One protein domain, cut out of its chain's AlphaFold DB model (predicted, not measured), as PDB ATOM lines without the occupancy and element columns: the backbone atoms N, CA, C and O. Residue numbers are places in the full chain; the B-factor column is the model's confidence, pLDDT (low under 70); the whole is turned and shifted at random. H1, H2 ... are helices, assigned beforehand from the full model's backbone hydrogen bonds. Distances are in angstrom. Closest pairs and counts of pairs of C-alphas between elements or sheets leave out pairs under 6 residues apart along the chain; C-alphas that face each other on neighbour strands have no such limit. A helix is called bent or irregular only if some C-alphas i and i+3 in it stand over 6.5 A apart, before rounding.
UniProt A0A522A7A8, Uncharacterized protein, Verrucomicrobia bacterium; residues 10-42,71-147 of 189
ATOM      1  N   ALA A  10     162.197 232.767 227.616       72.31
ATOM      2  CA  ALA A  10     161.165 233.760 227.902       72.31
ATOM      3  C   ALA A  10     159.747 233.177 227.756       72.31
ATOM      4  O   ALA A  10     158.888 233.432 228.602       72.31
ATOM      5  N   THR A  11     159.502 232.348 226.735       74.12
ATOM      6  CA  THR A  11     158.192 231.707 226.542       74.12
ATOM      7  C   THR A  11     157.897 230.649 227.603       74.12
ATOM      8  O   THR A  11     156.766 230.589 228.084       74.12
ATOM      9  N   LEU A  12     158.895 229.878 228.050       75.62
ATOM     10  CA  LEU A  12     158.732 228.926 229.157       75.62
ATOM     11  C   LEU A  12     158.409 229.616 230.491       75.62
ATOM     12  O   LEU A  12     157.592 229.106 231.255       75.62
ATOM     13  N   VAL A  13     158.994 230.787 230.759       78.25
ATOM     14  CA  VAL A  13     158.722 231.559 231.984       78.25
ATOM     15  C   VAL A  13     157.305 232.140 231.980       78.25
ATOM     16  O   VAL A  13     156.601 232.034 232.985       78.25
ATOM     17  N   ILE A  14     156.847 232.690 230.849       73.00
ATOM     18  CA  ILE A  14     155.480 233.225 230.718       73.00
ATOM     19  C   ILE A  14     154.443 232.097 230.831       73.00
ATOM     20  O   ILE A  14     153.454 232.231 231.555       73.00
ATOM     21  N   PHE A  15     154.680 230.953 230.181       67.31
ATOM     22  CA  PHE A  15     153.777 229.801 230.263       67.31
ATOM     23  C   PHE A  15     153.775 229.174 231.669       67.31
ATOM     24  O   PHE A  15     152.717 228.826 232.196       67.31
ATOM     25  N   GLY A  16     154.940 229.112 232.325       55.50
ATOM     26  CA  GLY A  16     155.077 228.683 233.718       55.50
ATOM     27  C   GLY A  16     154.291 229.565 234.694       55.50
ATOM     28  O   GLY A  16     153.617 229.043 235.582       55.50
ATOM     29  N   ALA A  17     154.280 230.884 234.486       63.19
ATOM     30  CA  ALA A  17     153.481 231.815 235.289       63.19
ATOM     31  C   ALA A  17     151.958 231.640 235.081       63.19
ATOM     32  O   ALA A  17     151.176 231.764 236.030       63.19
ATOM     33  N   GLY A  18     151.528 231.275 233.866       51.06
ATOM     34  CA  GLY A  18     150.129 230.955 233.555       51.06
ATOM     35  C   GLY A  18     149.615 229.688 234.257       51.06
ATOM     36  O   GLY A  18     148.506 229.685 234.793       51.06
ATOM     37  N   VAL A  19     150.440 228.636 234.343       60.28
ATOM     38  CA  VAL A  19     150.106 227.377 235.046       60.28
ATOM     39  C   VAL A  19     149.996 227.579 236.562       60.28
ATOM     40  O   VAL A  19     149.120 226.994 237.200       60.28
ATOM     41  N   VAL A  20     150.821 228.458 237.142       56.03
ATOM     42  CA  VAL A  20     150.739 228.813 238.570       56.03
ATOM     43  C   VAL A  20     149.431 229.546 238.885       56.03
ATOM     44  O   VAL A  20     148.817 229.277 239.915       56.03
ATOM     45  N   THR A  21     148.941 230.395 237.979       53.84
ATOM     46  CA  THR A  21     147.686 231.140 238.187       53.84
ATOM     47  C   THR A  21     146.440 230.278 237.925       53.84
ATOM     48  O   THR A  21     145.489 230.315 238.708       53.84
ATOM     49  N   GLY A  22     146.446 229.426 236.891       41.81
ATOM     50  CA  GLY A  22     145.338 228.498 236.600       41.81
ATOM     51  C   GLY A  22     145.209 227.339 237.603       41.81
ATOM     52  O   GLY A  22     144.100 226.904 237.924       41.81
ATOM     53  N   GLY A  23     146.331 226.873 238.165       44.31
ATOM     54  CA  GLY A  23     146.360 225.810 239.174       44.31
ATOM     55  C   GLY A  23     145.775 226.213 240.532       44.31
ATOM     56  O   GLY A  23     145.283 225.355 241.265       44.31
ATOM     57  N   VAL A  24     145.761 227.508 240.867       53.50
ATOM     58  CA  VAL A  24     145.233 228.005 242.151       53.50
ATOM     59  C   VAL A  24     143.699 227.976 242.196       53.50
ATOM     60  O   VAL A  24     143.133 227.697 243.253       53.50
ATOM     61  N   VAL A  25     143.010 228.145 241.060       46.91
ATOM     62  CA  VAL A  25     141.533 228.121 241.005       46.91
ATOM     63  C   VAL A  25     140.984 226.684 241.010       46.91
ATOM     64  O   VAL A  25     140.033 226.385 241.735       46.91
ATOM     65  N   VAL A  26     141.635 225.744 240.313       46.75
ATOM     66  CA  VAL A  26     141.249 224.312 240.334       46.75
ATOM     67  C   VAL A  26     141.654 223.620 241.644       46.75
ATOM     68  O   VAL A  26     140.972 222.697 242.101       46.75
ATOM     69  N   ALA A  27     142.689 224.114 242.331       47.31
ATOM     70  CA  ALA A  27     143.056 223.641 243.664       47.31
ATOM     71  C   ALA A  27     142.048 224.033 244.760       47.31
ATOM     72  O   ALA A  27     142.056 223.407 245.821       47.31
ATOM     73  N   HIS A  28     141.177 225.025 244.539       46.59
ATOM     74  CA  HIS A  28     140.187 225.419 245.544       46.59
ATOM     75  C   HIS A  28     138.915 224.555 245.497       46.59
ATOM     76  O   HIS A  28     138.354 224.237 246.542       46.59
ATOM     77  N   SER A  29     138.500 224.080 244.316       44.41
ATOM     78  CA  SER A  29     137.240 223.329 244.165       44.41
ATOM     79  C   SER A  29     137.376 221.809 244.383       44.41
ATOM     80  O   SER A  29     136.439 221.170 244.859       44.41
ATOM     81  N   GLN A  30     138.550 221.209 244.141       41.91
ATOM     82  CA  GLN A  30     138.731 219.750 244.299       41.91
ATOM     83  C   GLN A  30     139.336 219.309 245.648       41.91
ATOM     84  O   GLN A  30     139.355 218.117 245.964       41.91
ATOM     85  N   ARG A  31     139.772 220.247 246.505       45.53
ATOM     86  CA  ARG A  31     140.380 219.934 247.817       45.53
ATOM     87  C   ARG A  31     139.399 219.505 248.912       45.53
ATOM     88  O   ARG A  31     139.865 219.048 249.953       45.53
ATOM     89  N   VAL A  32     138.086 219.603 248.699       48.69
ATOM     90  CA  VAL A  32     137.097 219.281 249.748       48.69
ATOM     91  C   VAL A  32     136.634 217.815 249.713       48.69
ATOM     92  O   VAL A  32     136.250 217.297 250.751       48.69
ATOM     93  N   LYS A  33     136.742 217.086 248.586       45.88
ATOM     94  CA  LYS A  33     136.221 215.698 248.498       45.88
ATOM     95  C   LYS A  33     137.254 214.574 248.380       45.88
ATOM     96  O   LYS A  33     136.949 213.458 248.778       45.88
ATOM     97  N   GLN A  34     138.483 214.825 247.921       43.47
ATOM     98  CA  GLN A  34     139.517 213.770 247.879       43.47
ATOM     99  C   GLN A  34     140.407 213.701 249.126       43.47
ATOM    100  O   GLN A  34     141.105 212.708 249.336       43.47
ATOM    101  N   ARG A  35     140.370 214.724 249.988       41.66
ATOM    102  CA  ARG A  35     141.219 214.782 251.184       41.66
ATOM    103  C   ARG A  35     140.678 213.977 252.369       41.66
ATOM    104  O   ARG A  35     141.436 213.768 253.306       41.66
ATOM    105  N   GLU A  36     139.439 213.489 252.320       43.94
ATOM    106  CA  GLU A  36     138.864 212.644 253.379       43.94
ATOM    107  C   GLU A  36     139.226 211.156 253.237       43.94
ATOM    108  O   GLU A  36     139.579 210.516 254.224       43.94
ATOM    109  N   LEU A  37     139.253 210.606 252.020       45.53
ATOM    110  CA  LEU A  37     139.508 209.170 251.824       45.53
ATOM    111  C   LEU A  37     140.979 208.784 252.052       45.53
ATOM    112  O   LEU A  37     141.269 207.728 252.610       45.53
ATOM    113  N   PHE A  38     141.923 209.658 251.688       43.25
ATOM    114  CA  PHE A  38     143.355 209.394 251.870       43.25
ATOM    115  C   PHE A  38     143.874 209.774 253.276       43.25
ATOM    116  O   PHE A  38     144.947 209.327 253.677       43.25
ATOM    117  N   TRP A  39     143.107 210.549 254.066       38.53
ATOM    118  CA  TRP A  39     143.421 210.821 255.482       38.53
ATOM    119  C   TRP A  39     142.789 209.827 256.462       38.53
ATOM    120  O   TRP A  39     143.399 209.566 257.501       38.53
ATOM    121  N   GLN A  40     141.644 209.207 256.146       50.12
ATOM    122  CA  GLN A  40     141.060 208.179 257.023       50.12
ATOM    123  C   GLN A  40     141.932 206.918 257.126       50.12
ATOM    124  O   GLN A  40     142.066 206.356 258.212       50.12
ATOM    125  N   PHE A  41     142.648 206.539 256.061       42.06
ATOM    126  CA  PHE A  41     143.614 205.431 256.125       42.06
ATOM    127  C   PHE A  41     144.885 205.749 256.932       42.06
ATOM    128  O   PHE A  41     145.613 204.832 257.310       42.06
ATOM    129  N   ARG A  42     145.148 207.027 257.254       45.19
ATOM    130  CA  ARG A  42     146.286 207.439 258.095       45.19
ATOM    131  C   ARG A  42     145.913 207.638 259.572       45.19
ATOM    132  O   ARG A  42     146.806 207.623 260.414       45.19
ATOM    133  N   GLN A  71     152.924 190.842 252.377       59.41
ATOM    134  CA  GLN A  71     152.148 189.682 252.847       59.41
ATOM    135  C   GLN A  71     151.990 189.697 254.385       59.41
ATOM    136  O   GLN A  71     150.946 189.345 254.927       59.41
ATOM    137  N   GLN A  72     153.019 190.196 255.079       60.81
ATOM    138  CA  GLN A  72     153.075 190.393 256.526       60.81
ATOM    139  C   GLN A  72     152.069 191.432 257.055       60.81
ATOM    140  O   GLN A  72     151.309 191.114 257.962       60.81
ATOM    141  N   ALA A  73     151.987 192.628 256.460       68.38
ATOM    142  CA  ALA A  73     151.041 193.673 256.876       68.38
ATOM    143  C   ALA A  73     149.574 193.240 256.679       68.38
ATOM    144  O   ALA A  73     148.667 193.660 257.395       68.38
ATOM    145  N   ARG A  74     149.342 192.354 255.710       64.38
ATOM    146  CA  ARG A  74     148.029 191.795 255.377       64.38
ATOM    147  C   ARG A  74     147.601 190.680 256.330       64.38
ATOM    148  O   ARG A  74     146.450 190.656 256.757       64.38
ATOM    149  N   LEU A  75     148.531 189.804 256.717       67.12
ATOM    150  CA  LEU A  75     148.325 188.837 257.801       67.12
ATOM    151  C   LEU A  75     148.024 189.543 259.129       67.12
ATOM    152  O   LEU A  75     147.178 189.083 259.893       67.12
ATOM    153  N   GLU A  76     148.672 190.677 259.392       74.62
ATOM    154  CA  GLU A  76     148.369 191.505 260.562       74.62
ATOM    155  C   GLU A  76     146.974 192.131 260.497       74.62
ATOM    156  O   GLU A  76     146.259 192.097 261.500       74.62
ATOM    157  N   LEU A  77     146.555 192.636 259.331       76.81
ATOM    158  CA  LEU A  77     145.204 193.166 259.132       76.81
ATOM    159  C   LEU A  77     144.138 192.092 259.378       76.81
ATOM    160  O   LEU A  77     143.211 192.328 260.145       76.81
ATOM    161  N   LEU A  78     144.293 190.901 258.796       72.62
ATOM    162  CA  LEU A  78     143.370 189.781 259.009       72.62
ATOM    163  C   LEU A  78     143.283 189.385 260.486       72.62
ATOM    164  O   LEU A  78     142.187 189.291 261.032       72.62
ATOM    165  N   ARG A  79     144.431 189.245 261.158       74.50
ATOM    166  CA  ARG A  79     144.488 188.960 262.603       74.50
ATOM    167  C   ARG A  79     143.865 190.067 263.446       74.50
ATOM    168  O   ARG A  79     143.435 189.817 264.569       74.50
ATOM    169  N   ARG A  80     143.890 191.313 262.974       76.56
ATOM    170  CA  ARG A  80     143.260 192.442 263.660       76.56
ATOM    171  C   ARG A  80     141.744 192.409 263.486       76.56
ATOM    172  O   ARG A  80     141.045 192.480 264.487       76.56
ATOM    173  N   ILE A  81     141.251 192.202 262.265       75.94
ATOM    174  CA  ILE A  81     139.811 192.084 261.983       75.94
ATOM    175  C   ILE A  81     139.213 190.880 262.726       75.94
ATOM    176  O   ILE A  81     138.154 190.995 263.331       75.94
ATOM    177  N   GLU A  82     139.909 189.742 262.747       70.31
ATOM    178  CA  GLU A  82     139.465 188.539 263.459       70.31
ATOM    179  C   GLU A  82     139.315 188.774 264.971       70.31
ATOM    180  O   GLU A  82     138.316 188.366 265.560       70.31
ATOM    181  N   ARG A  83     140.268 189.491 265.583       73.81
ATOM    182  CA  ARG A  83     140.233 189.840 267.012       73.81
ATOM    183  C   ARG A  83     139.184 190.895 267.353       73.81
ATOM    184  O   ARG A  83     138.613 190.832 268.433       73.81
ATOM    185  N   GLU A  84     138.964 191.869 266.472       69.56
ATOM    186  CA  GLU A  84     138.081 193.009 266.745       69.56
ATOM    187  C   GLU A  84     136.612 192.750 266.354       69.56
ATOM    188  O   GLU A  84     135.729 193.372 266.936       69.56
ATOM    189  N   MET A  85     136.324 191.837 265.413       71.62
ATOM    190  CA  MET A  85     134.958 191.596 264.903       71.62
ATOM    191  C   MET A  85     134.400 190.184 265.140       71.62
ATOM    192  O   MET A  85     133.277 189.925 264.712       71.62
ATOM    193  N   THR A  86     135.133 189.269 265.797       69.81
ATOM    194  CA  THR A  86     134.707 187.863 266.015       69.81
ATOM    195  C   THR A  86     134.119 187.235 264.744       69.81
ATOM    196  O   THR A  86     132.941 186.892 264.676       69.81
ATOM    197  N   LEU A  87     134.934 187.157 263.689       71.31
ATOM    198  CA  LEU A  87     134.506 186.618 262.397       71.31
ATOM    199  C   LEU A  87     134.132 185.134 262.515       71.31
ATOM    200  O   LEU A  87     134.871 184.340 263.096       71.31
ATOM    201  N   THR A  88     133.025 184.739 261.886       75.75
ATOM    202  CA  THR A  88     132.714 183.314 261.684       75.75
ATOM    203  C   THR A  88     133.656 182.705 260.637       75.75
ATOM    204  O   THR A  88     134.170 183.413 259.764       75.75
ATOM    205  N   SER A  89     133.870 181.384 260.672       75.50
ATOM    206  CA  SER A  89     134.747 180.677 259.720       75.50
ATOM    207  C   SER A  89     134.383 180.963 258.256       75.50
ATOM    208  O   SER A  89     135.251 181.311 257.459       75.50
ATOM    209  N   GLY A  90     133.089 180.947 257.923       79.12
ATOM    210  CA  GLY A  90     132.612 181.252 256.570       79.12
ATOM    211  C   GLY A  90     132.827 182.710 256.136       79.12
ATOM    212  O   GLY A  90     132.958 182.987 254.945       79.12
ATOM    213  N   GLN A  91     132.887 183.668 257.067       72.19
ATOM    214  CA  GLN A  91     133.232 185.060 256.741       72.19
ATOM    215  C   GLN A  91     134.735 185.222 256.511       72.19
ATOM    216  O   GLN A  91     135.136 185.947 255.600       72.19
ATOM    217  N   ARG A  92     135.563 184.518 257.290       75.06
ATOM    218  CA  ARG A  92     137.020 184.514 257.126       75.06
ATOM    219  C   ARG A  92     137.432 184.020 255.740       75.06
ATOM    220  O   ARG A  92     138.209 184.699 255.076       75.06
ATOM    221  N   GLU A  93     136.868 182.904 255.284       82.38
ATOM    222  CA  GLU A  93     137.152 182.347 253.951       82.38
ATOM    223  C   GLU A  93     136.790 183.324 252.824       82.38
ATOM    224  O   GLU A  93     137.566 183.529 251.889       82.38
ATOM    225  N   LYS A  94     135.637 183.997 252.936       80.12
ATOM    226  CA  LYS A  94     135.209 185.011 251.959       80.12
ATOM    227  C   LYS A  94     136.151 186.210 251.932       80.12
ATOM    228  O   LYS A  94     136.516 186.680 250.857       80.12
ATOM    229  N   ILE A  95     136.561 186.697 253.104       79.31
ATOM    230  CA  ILE A  95     137.508 187.810 253.210       79.31
ATOM    231  C   ILE A  95     138.852 187.406 252.600       79.31
ATOM    232  O   ILE A  95     139.401 188.177 251.821       79.31
ATOM    233  N   GLU A  96     139.353 186.203 252.886       80.50
ATOM    234  CA  GLU A  96     140.599 185.682 252.313       80.50
ATOM    235  C   GLU A  96     140.544 185.585 250.781       80.50
ATOM    236  O   GLU A  96     141.499 185.984 250.107       80.50
ATOM    237  N   ALA A  97     139.415 185.145 250.221       84.31
ATOM    238  CA  ALA A  97     139.202 185.098 248.776       84.31
ATOM    239  C   ALA A  97     139.235 186.495 248.127       84.31
ATOM    240  O   ALA A  97     139.985 186.696 247.170       84.31
ATOM    241  N   ILE A  98     138.505 187.475 248.681       83.12
ATOM    242  CA  ILE A  98     138.497 188.876 248.199       83.12
ATOM    243  C   ILE A  98     139.910 189.460 248.224       83.12
ATOM    244  O   ILE A  98     140.371 190.147 247.311       83.12
ATOM    245  N   ILE A  99     140.605 189.171 249.314       77.19
ATOM    246  CA  ILE A  99     141.968 189.589 249.560       77.19
ATOM    247  C   ILE A  99     142.877 188.985 248.471       77.19
ATOM    248  O   ILE A  99     143.635 189.736 247.844       77.19
ATOM    249  N   ARG A 100     142.804 187.678 248.176       79.81
ATOM    250  CA  ARG A 100     143.579 187.020 247.098       79.81
ATOM    251  C   ARG A 100     143.320 187.644 245.724       79.81
ATOM    252  O   ARG A 100     144.271 188.044 245.061       79.81
ATOM    253  N   GLU A 101     142.061 187.831 245.358       80.88
ATOM    254  CA  GLU A 101     141.673 188.436 244.077       80.88
ATOM    255  C   GLU A 101     142.197 189.878 243.933       80.88
ATOM    256  O   GLU A 101     142.724 190.277 242.894       80.88
ATOM    257  N   GLY A 102     142.126 190.683 245.000       79.12
ATOM    258  CA  GLY A 102     142.712 192.027 245.000       79.12
ATOM    259  C   GLY A 102     144.233 192.020 244.796       79.12
ATOM    260  O   GLY A 102     144.796 192.962 244.234       79.12
ATOM    261  N   GLN A 103     144.902 190.949 245.229       77.44
ATOM    262  CA  GLN A 103     146.341 190.747 245.065       77.44
ATOM    263  C   GLN A 103     146.710 190.501 243.602       77.44
ATOM    264  O   GLN A 103     147.630 191.136 243.089       77.44
ATOM    265  N   GLU A 104     145.964 189.621 242.939       84.88
ATOM    266  CA  GLU A 104     146.126 189.308 241.517       84.88
ATOM    267  C   GLU A 104     145.910 190.561 240.666       84.88
ATOM    268  O   GLU A 104     146.810 190.955 239.924       84.88
ATOM    269  N   ARG A 105     144.819 191.296 240.906       79.88
ATOM    270  CA  ARG A 105     144.553 192.568 240.212       79.88
ATOM    271  C   ARG A 105     145.658 193.602 240.420       79.88
ATOM    272  O   ARG A 105     146.078 194.275 239.484       79.88
ATOM    273  N   THR A 106     146.168 193.730 241.645       75.69
ATOM    274  CA  THR A 106     147.278 194.659 241.926       75.69
ATOM    275  C   THR A 106     148.550 194.239 241.189       75.69
ATOM    276  O   THR A 106     149.270 195.099 240.679       75.69
ATOM    277  N   ARG A 107     148.833 192.932 241.114       80.44
ATOM    278  CA  ARG A 107     149.986 192.396 240.385       80.44
ATOM    279  C   ARG A 107     149.880 192.695 238.894       80.44
ATOM    280  O   ARG A 107     150.857 193.170 238.325       80.44
ATOM    281  N   GLU A 108     148.716 192.476 238.297       83.19
ATOM    282  CA  GLU A 108     148.451 192.787 236.888       83.19
ATOM    283  C   GLU A 108     148.635 194.278 236.587       83.19
ATOM    284  O   GLU A 108     149.283 194.629 235.606       83.19
ATOM    285  N   ILE A 109     148.148 195.160 237.467       83.88
ATOM    286  CA  ILE A 109     148.339 196.614 237.335       83.88
ATOM    287  C   ILE A 109     149.821 196.994 237.462       83.88
ATOM    288  O   ILE A 109     150.318 197.839 236.718       83.88
ATOM    289  N   MET A 110     150.541 196.394 238.413       77.38
ATOM    290  CA  MET A 110     151.940 196.742 238.679       77.38
ATOM    291  C   MET A 110     152.922 196.156 237.665       77.38
ATOM    292  O   MET A 110     153.940 196.793 237.406       77.38
ATOM    293  N   GLN A 111     152.642 194.994 237.073       85.56
ATOM    294  CA  GLN A 111     153.539 194.310 236.133       85.56
ATOM    295  C   GLN A 111     154.035 195.208 234.976       85.56
ATOM    296  O   GLN A 111     155.248 195.260 234.763       85.56
ATOM    297  N   PRO A 112     153.179 195.967 234.260       87.50
ATOM    298  CA  PRO A 112     153.635 196.876 233.204       87.50
ATOM    299  C   PRO A 112     154.267 198.174 233.734       87.50
ATOM    300  O   PRO A 112     155.105 198.774 233.058       87.50
ATOM    301  N   VAL A 113     153.891 198.625 234.937       86.12
ATOM    302  CA  VAL A 113     154.362 199.894 235.527       86.12
ATOM    303  C   VAL A 113     155.732 199.737 236.191       86.12
ATOM    304  O   VAL A 113     156.547 200.660 236.175       86.12
ATOM    305  N   GLN A 114     156.027 198.559 236.739       82.00
ATOM    306  CA  GLN A 114     157.264 198.259 237.453       82.00
ATOM    307  C   GLN A 114     158.551 198.624 236.685       82.00
ATOM    308  O   GLN A 114     159.407 199.278 237.288       82.00
ATOM    309  N   PRO A 115     158.730 198.286 235.389       87.06
ATOM    310  CA  PRO A 115     159.931 198.691 234.651       87.06
ATOM    311  C   PRO A 115     160.037 200.213 234.476       87.06
ATOM    312  O   PRO A 115     161.137 200.764 234.543       87.06
ATOM    313  N   GLN A 116     158.911 200.908 234.299       79.25
ATOM    314  CA  GLN A 116     158.890 202.368 234.162       79.25
ATOM    315  C   GLN A 116     159.268 203.043 235.479       79.25
ATOM    316  O   GLN A 116     160.095 203.952 235.496       79.25
ATOM    317  N   LEU A 117     158.732 202.535 236.591       78.44
ATOM    318  CA  LEU A 117     159.087 202.998 237.925       78.44
ATOM    319  C   LEU A 117     160.583 202.806 238.197       78.44
ATOM    320  O   LEU A 117     161.245 203.731 238.655       78.44
ATOM    321  N   GLN A 118     161.142 201.634 237.876       79.06
ATOM    322  CA  GLN A 118     162.581 201.392 238.031       79.06
ATOM    323  C   GLN A 118     163.416 202.358 237.191       79.06
ATOM    324  O   GLN A 118     164.419 202.880 237.678       79.06
ATOM    325  N   LYS A 119     163.004 202.612 235.945       88.06
ATOM    326  CA  LYS A 119     163.673 203.575 235.070       88.06
ATOM    327  C   LYS A 119     163.664 204.976 235.680       88.06
ATOM    328  O   LYS A 119     164.719 205.593 235.764       88.06
ATOM    329  N   GLU A 120     162.515 205.443 236.158       87.75
ATOM    330  CA  GLU A 120     162.393 206.768 236.774       87.75
ATOM    331  C   GLU A 120     163.248 206.892 238.043       87.75
ATOM    332  O   GLU A 120     163.916 207.904 238.261       87.75
ATOM    333  N   MET A 121     163.304 205.832 238.855       80.19
ATOM    334  CA  MET A 121     164.178 205.792 240.029       80.19
ATOM    335  C   MET A 121     165.660 205.865 239.647       80.19
ATOM    336  O   MET A 121     166.408 206.584 240.305       80.19
ATOM    337  N   ARG A 122     166.090 205.183 238.574       87.56
ATOM    338  CA  ARG A 122     167.475 205.275 238.072       87.56
ATOM    339  C   ARG A 122     167.808 206.684 237.593       87.56
ATOM    340  O   ARG A 122     168.800 207.247 238.040       87.56
ATOM    341  N   VAL A 123     166.940 207.281 236.777       90.06
ATOM    342  CA  VAL A 123     167.107 208.667 236.300       90.06
ATOM    343  C   VAL A 123     167.196 209.639 237.479       90.06
ATOM    344  O   VAL A 123     168.034 210.539 237.495       90.06
ATOM    345  N   THR A 124     166.361 209.444 238.499       86.94
ATOM    346  CA  THR A 124     166.396 210.257 239.721       86.94
ATOM    347  C   THR A 124     167.724 210.097 240.464       86.94
ATOM    348  O   THR A 124     168.313 211.094 240.878       86.94
ATOM    349  N   GLN A 125     168.228 208.869 240.608       83.81
ATOM    350  CA  GLN A 125     169.517 208.599 241.255       83.81
ATOM    351  C   GLN A 125     170.693 209.230 240.502       83.81
ATOM    352  O   GLN A 125     171.574 209.801 241.138       83.81
ATOM    353  N   GLU A 126     170.702 209.159 239.171       91.19
ATOM    354  CA  GLU A 126     171.736 209.776 238.329       91.19
ATOM    355  C   GLU A 126     171.759 211.296 238.507       91.19
ATOM    356  O   GLU A 126     172.802 211.864 238.822       91.19
ATOM    357  N   ARG A 127     170.590 211.944 238.453       89.69
ATOM    358  CA  ARG A 127     170.480 213.392 238.696       89.69
ATOM    359  C   ARG A 127     170.952 213.797 240.088       89.69
ATOM    360  O   ARG A 127     171.559 214.852 240.240       89.69
ATOM    361  N   ILE A 128     170.669 212.982 241.106       89.00
ATOM    362  CA  ILE A 128     171.184 213.226 242.458       89.00
ATOM    363  C   ILE A 128     172.708 213.113 242.447       89.00
ATOM    364  O   ILE A 128     173.376 214.021 242.934       89.00
ATOM    365  N   ARG A 129     173.265 212.047 241.859       88.56
ATOM    366  CA  ARG A 129     174.719 211.839 241.780       88.56
ATOM    367  C   ARG A 129     175.440 213.004 241.111       88.56
ATOM    368  O   ARG A 129     176.489 213.391 241.611       88.56
ATOM    369  N   ASP A 130     174.882 213.580 240.051       93.19
ATOM    370  CA  ASP A 130     175.511 214.690 239.324       93.19
ATOM    371  C   ASP A 130     175.729 215.938 240.190       93.19
ATOM    372  O   ASP A 130     176.700 216.666 239.988       93.19
ATOM    373  N   ILE A 131     174.873 216.153 241.192       93.50
ATOM    374  CA  ILE A 131     174.953 217.292 242.117       93.50
ATOM    375  C   ILE A 131     175.946 217.022 243.261       93.50
ATOM    376  O   ILE A 131     176.472 217.957 243.865       93.50
ATOM    377  N   LEU A 132     176.206 215.752 243.580       93.44
ATOM    378  CA  LEU A 132     177.048 215.364 244.709       93.44
ATOM    379  C   LEU A 132     178.542 215.480 244.388       93.44
ATOM    380  O   LEU A 132     178.986 215.183 243.273       93.44
ATOM    381  N   THR A 133     179.330 215.822 245.411       92.31
ATOM    382  CA  THR A 133     180.798 215.715 245.365       92.31
ATOM    383  C   THR A 133     181.238 214.248 245.363       92.31
ATOM    384  O   THR A 133     180.468 213.362 245.736       92.31
ATOM    385  N   GLU A 134     182.479 213.957 244.969       88.81
ATOM    386  CA  GLU A 134     182.979 212.573 244.884       88.81
ATOM    387  C   GLU A 134     182.877 211.807 246.216       88.81
ATOM    388  O   GLU A 134     182.397 210.672 246.238       88.81
ATOM    389  N   GLU A 135     183.221 212.444 247.341       88.31
ATOM    390  CA  GLU A 135     183.089 211.831 248.673       88.31
ATOM    391  C   GLU A 135     181.617 211.536 249.022       88.31
ATOM    392  O   GLU A 135     181.283 210.482 249.571       88.31
ATOM    393  N   GLN A 136     180.703 212.444 248.663       86.56
ATOM    394  CA  GLN A 136     179.270 212.271 248.902       86.56
ATOM    395  C   GLN A 136     178.658 211.193 248.001       86.56
ATOM    396  O   GLN A 136     177.777 210.462 248.458       86.56
ATOM    397  N   ARG A 137     179.136 211.044 246.757       90.56
ATOM    398  CA  ARG A 137     178.706 209.975 245.838       90.56
ATOM    399  C   ARG A 137     179.035 208.598 246.397       90.56
ATOM    400  O   ARG A 137     178.166 207.733 246.387       90.56
ATOM    401  N   ALA A 138     180.238 208.407 246.941       88.75
ATOM    402  CA  ALA A 138     180.633 207.131 247.540       88.75
ATOM    403  C   ALA A 138     179.697 206.727 248.696       88.75
ATOM    404  O   ALA A 138     179.203 205.598 248.729       88.75
ATOM    405  N   ARG A 139     179.372 207.673 249.593       87.31
ATOM    406  CA  ARG A 139     178.412 207.438 250.688       87.31
ATOM    407  C   ARG A 139     176.984 207.223 250.183       87.31
ATOM    408  O   ARG A 139     176.265 206.377 250.707       87.31
ATOM    409  N   PHE A 140     176.557 207.973 249.167       86.56
ATOM    410  CA  PHE A 140     175.238 207.813 248.552       86.56
ATOM    411  C   PHE A 140     175.082 206.432 247.901       86.56
ATOM    412  O   PHE A 140     174.060 205.772 248.083       86.56
ATOM    413  N   ASP A 141     176.114 205.956 247.214       86.81
ATOM    414  CA  ASP A 141     176.132 204.641 246.579       86.81
ATOM    415  C   ASP A 141     176.091 203.508 247.598       86.81
ATOM    416  O   ASP A 141     175.391 202.515 247.390       86.81
ATOM    417  N   GLU A 142     176.794 203.659 248.719       87.31
ATOM    418  CA  GLU A 142     176.710 202.730 249.842       87.31
ATOM    419  C   GLU A 142     175.285 202.688 250.425       87.31
ATOM    420  O   GLU A 142     174.707 201.609 250.583       87.31
ATOM    421  N   LEU A 143     174.668 203.856 250.641       85.56
ATOM    422  CA  LEU A 143     173.288 203.964 251.129       85.56
ATOM    423  C   LEU A 143     172.270 203.332 250.171       85.56
ATOM    424  O   LEU A 143     171.314 202.696 250.624       85.56
ATOM    425  N   MET A 144     172.461 203.480 248.858       77.81
ATOM    426  CA  MET A 144     171.578 202.871 247.860       77.81
ATOM    427  C   MET A 144     171.790 201.354 247.753       77.81
ATOM    428  O   MET A 144     170.813 200.620 247.615       77.81
ATOM    429  N   LYS A 145     173.025 200.852 247.899       79.25
ATOM    430  CA  LYS A 145     173.323 199.404 247.934       79.25
ATOM    431  C   LYS A 145     172.733 198.702 249.159       79.25
ATOM    432  O   LYS A 145     172.354 197.537 249.066       79.25
ATOM    433  N   MET A 146     172.586 199.407 250.285       63.16
ATOM    434  CA  MET A 146     171.968 198.866 251.506       63.16
ATOM    435  C   MET A 146     170.474 198.511 251.352       63.16
ATOM    436  O   MET A 146     169.870 197.937 252.265       63.16
ATOM    437  N   ARG A 147     169.856 198.780 250.195       58.50
ATOM    438  CA  ARG A 147     168.556 198.216 249.808       58.50
ATOM    439  C   ARG A 147     168.672 197.652 248.389       58.50
ATOM    440  O   ARG A 147     168.676 198.447 247.457       58.50
TER     441      ARG A 147
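This is residues 10 to 42 and 71 to 147 of the 189 residues of an uncharacterized protein of Verrucomicrobia bacterium (UniProt A0A522A7A8). One long bent helix, H4, makes a wide open bow, and a shorter helix folds back near each of its ends, H3 near its first end and H5 near its last. H1 and the short H2 form a separate arm, residues 10 to 42, that stands free of the rest, and no two helices or arms clearly touch. The printed part has 110 residues with five named helices, H1 to H5 in chain order, and no named strand; the class is all helix. The whole is extended, with a radius of gyration of the C-alphas of 22.8 A, and spans 66 by 45 by 26 A.

H4, residues 89 to 131, was assigned as one helix by its hydrogen bonds but is bent: C-alphas 109 and 112 are 6.7 A apart. Its arms H4a, residues 89 to 109, and H4b, residues 112 to 131, stand at a steep tilt of 60 degrees. H4b is itself irregular, with C-alphas 112 and 115 also 6.7 A apart. H3, residues 71 to 85, is close to H4a but not clearly touching; their closest C-alphas, those of Glu 82 and Arg 92, are 7.9 A apart. The two run opposite ways at a shallow tilt of 31 degrees. H5, residues 134 to 145, is close to H4b but not clearly touching; their closest C-alphas, those of Arg 129 and Arg 137, are 6.0 A apart. These two also run opposite ways, at a shallow tilt of 23 degrees. H1, residues 10 to 29, and H2, residues 37 to 42, are apart from each other and from H3, H4a, H4b and H5. Each O i to N i+4 pair is within hydrogen-bond range in H3, H4a and H5. The count is 14 of 16 in H4b, 11 of 16 in H1 and 0 of 2 in H2, where 1 of 3 O i to N i+3 pairs is within range.

H4a begins at C-alpha 89, (134.747, 180.677, 259.720), and is 30.7 A long; H4b is 30.8 A long and ends at C-alpha 131, (174.953, 217.292, 242.117). H3 is 21.1 A long and H5 16.6 A. H1 begins at C-alpha 10, (161.165, 233.760, 227.902), and is 30.8 A long, while H2 is 9.4 A.

The two C-alphas farthest apart, those of Ala 10 and Ser 89, are 67.3 A apart. Residues 43 to 70 are not printed, and C-alphas 42 and 71 are 19.4 A apart across the cut. The links H3 to H4 and H4 to H5 are tight, and H1 to H2 is short. Mean pLDDT of the printed part is 71.9; residues 15 to 42, 71 to 75, 84, 86, 146 and 147 are under 70.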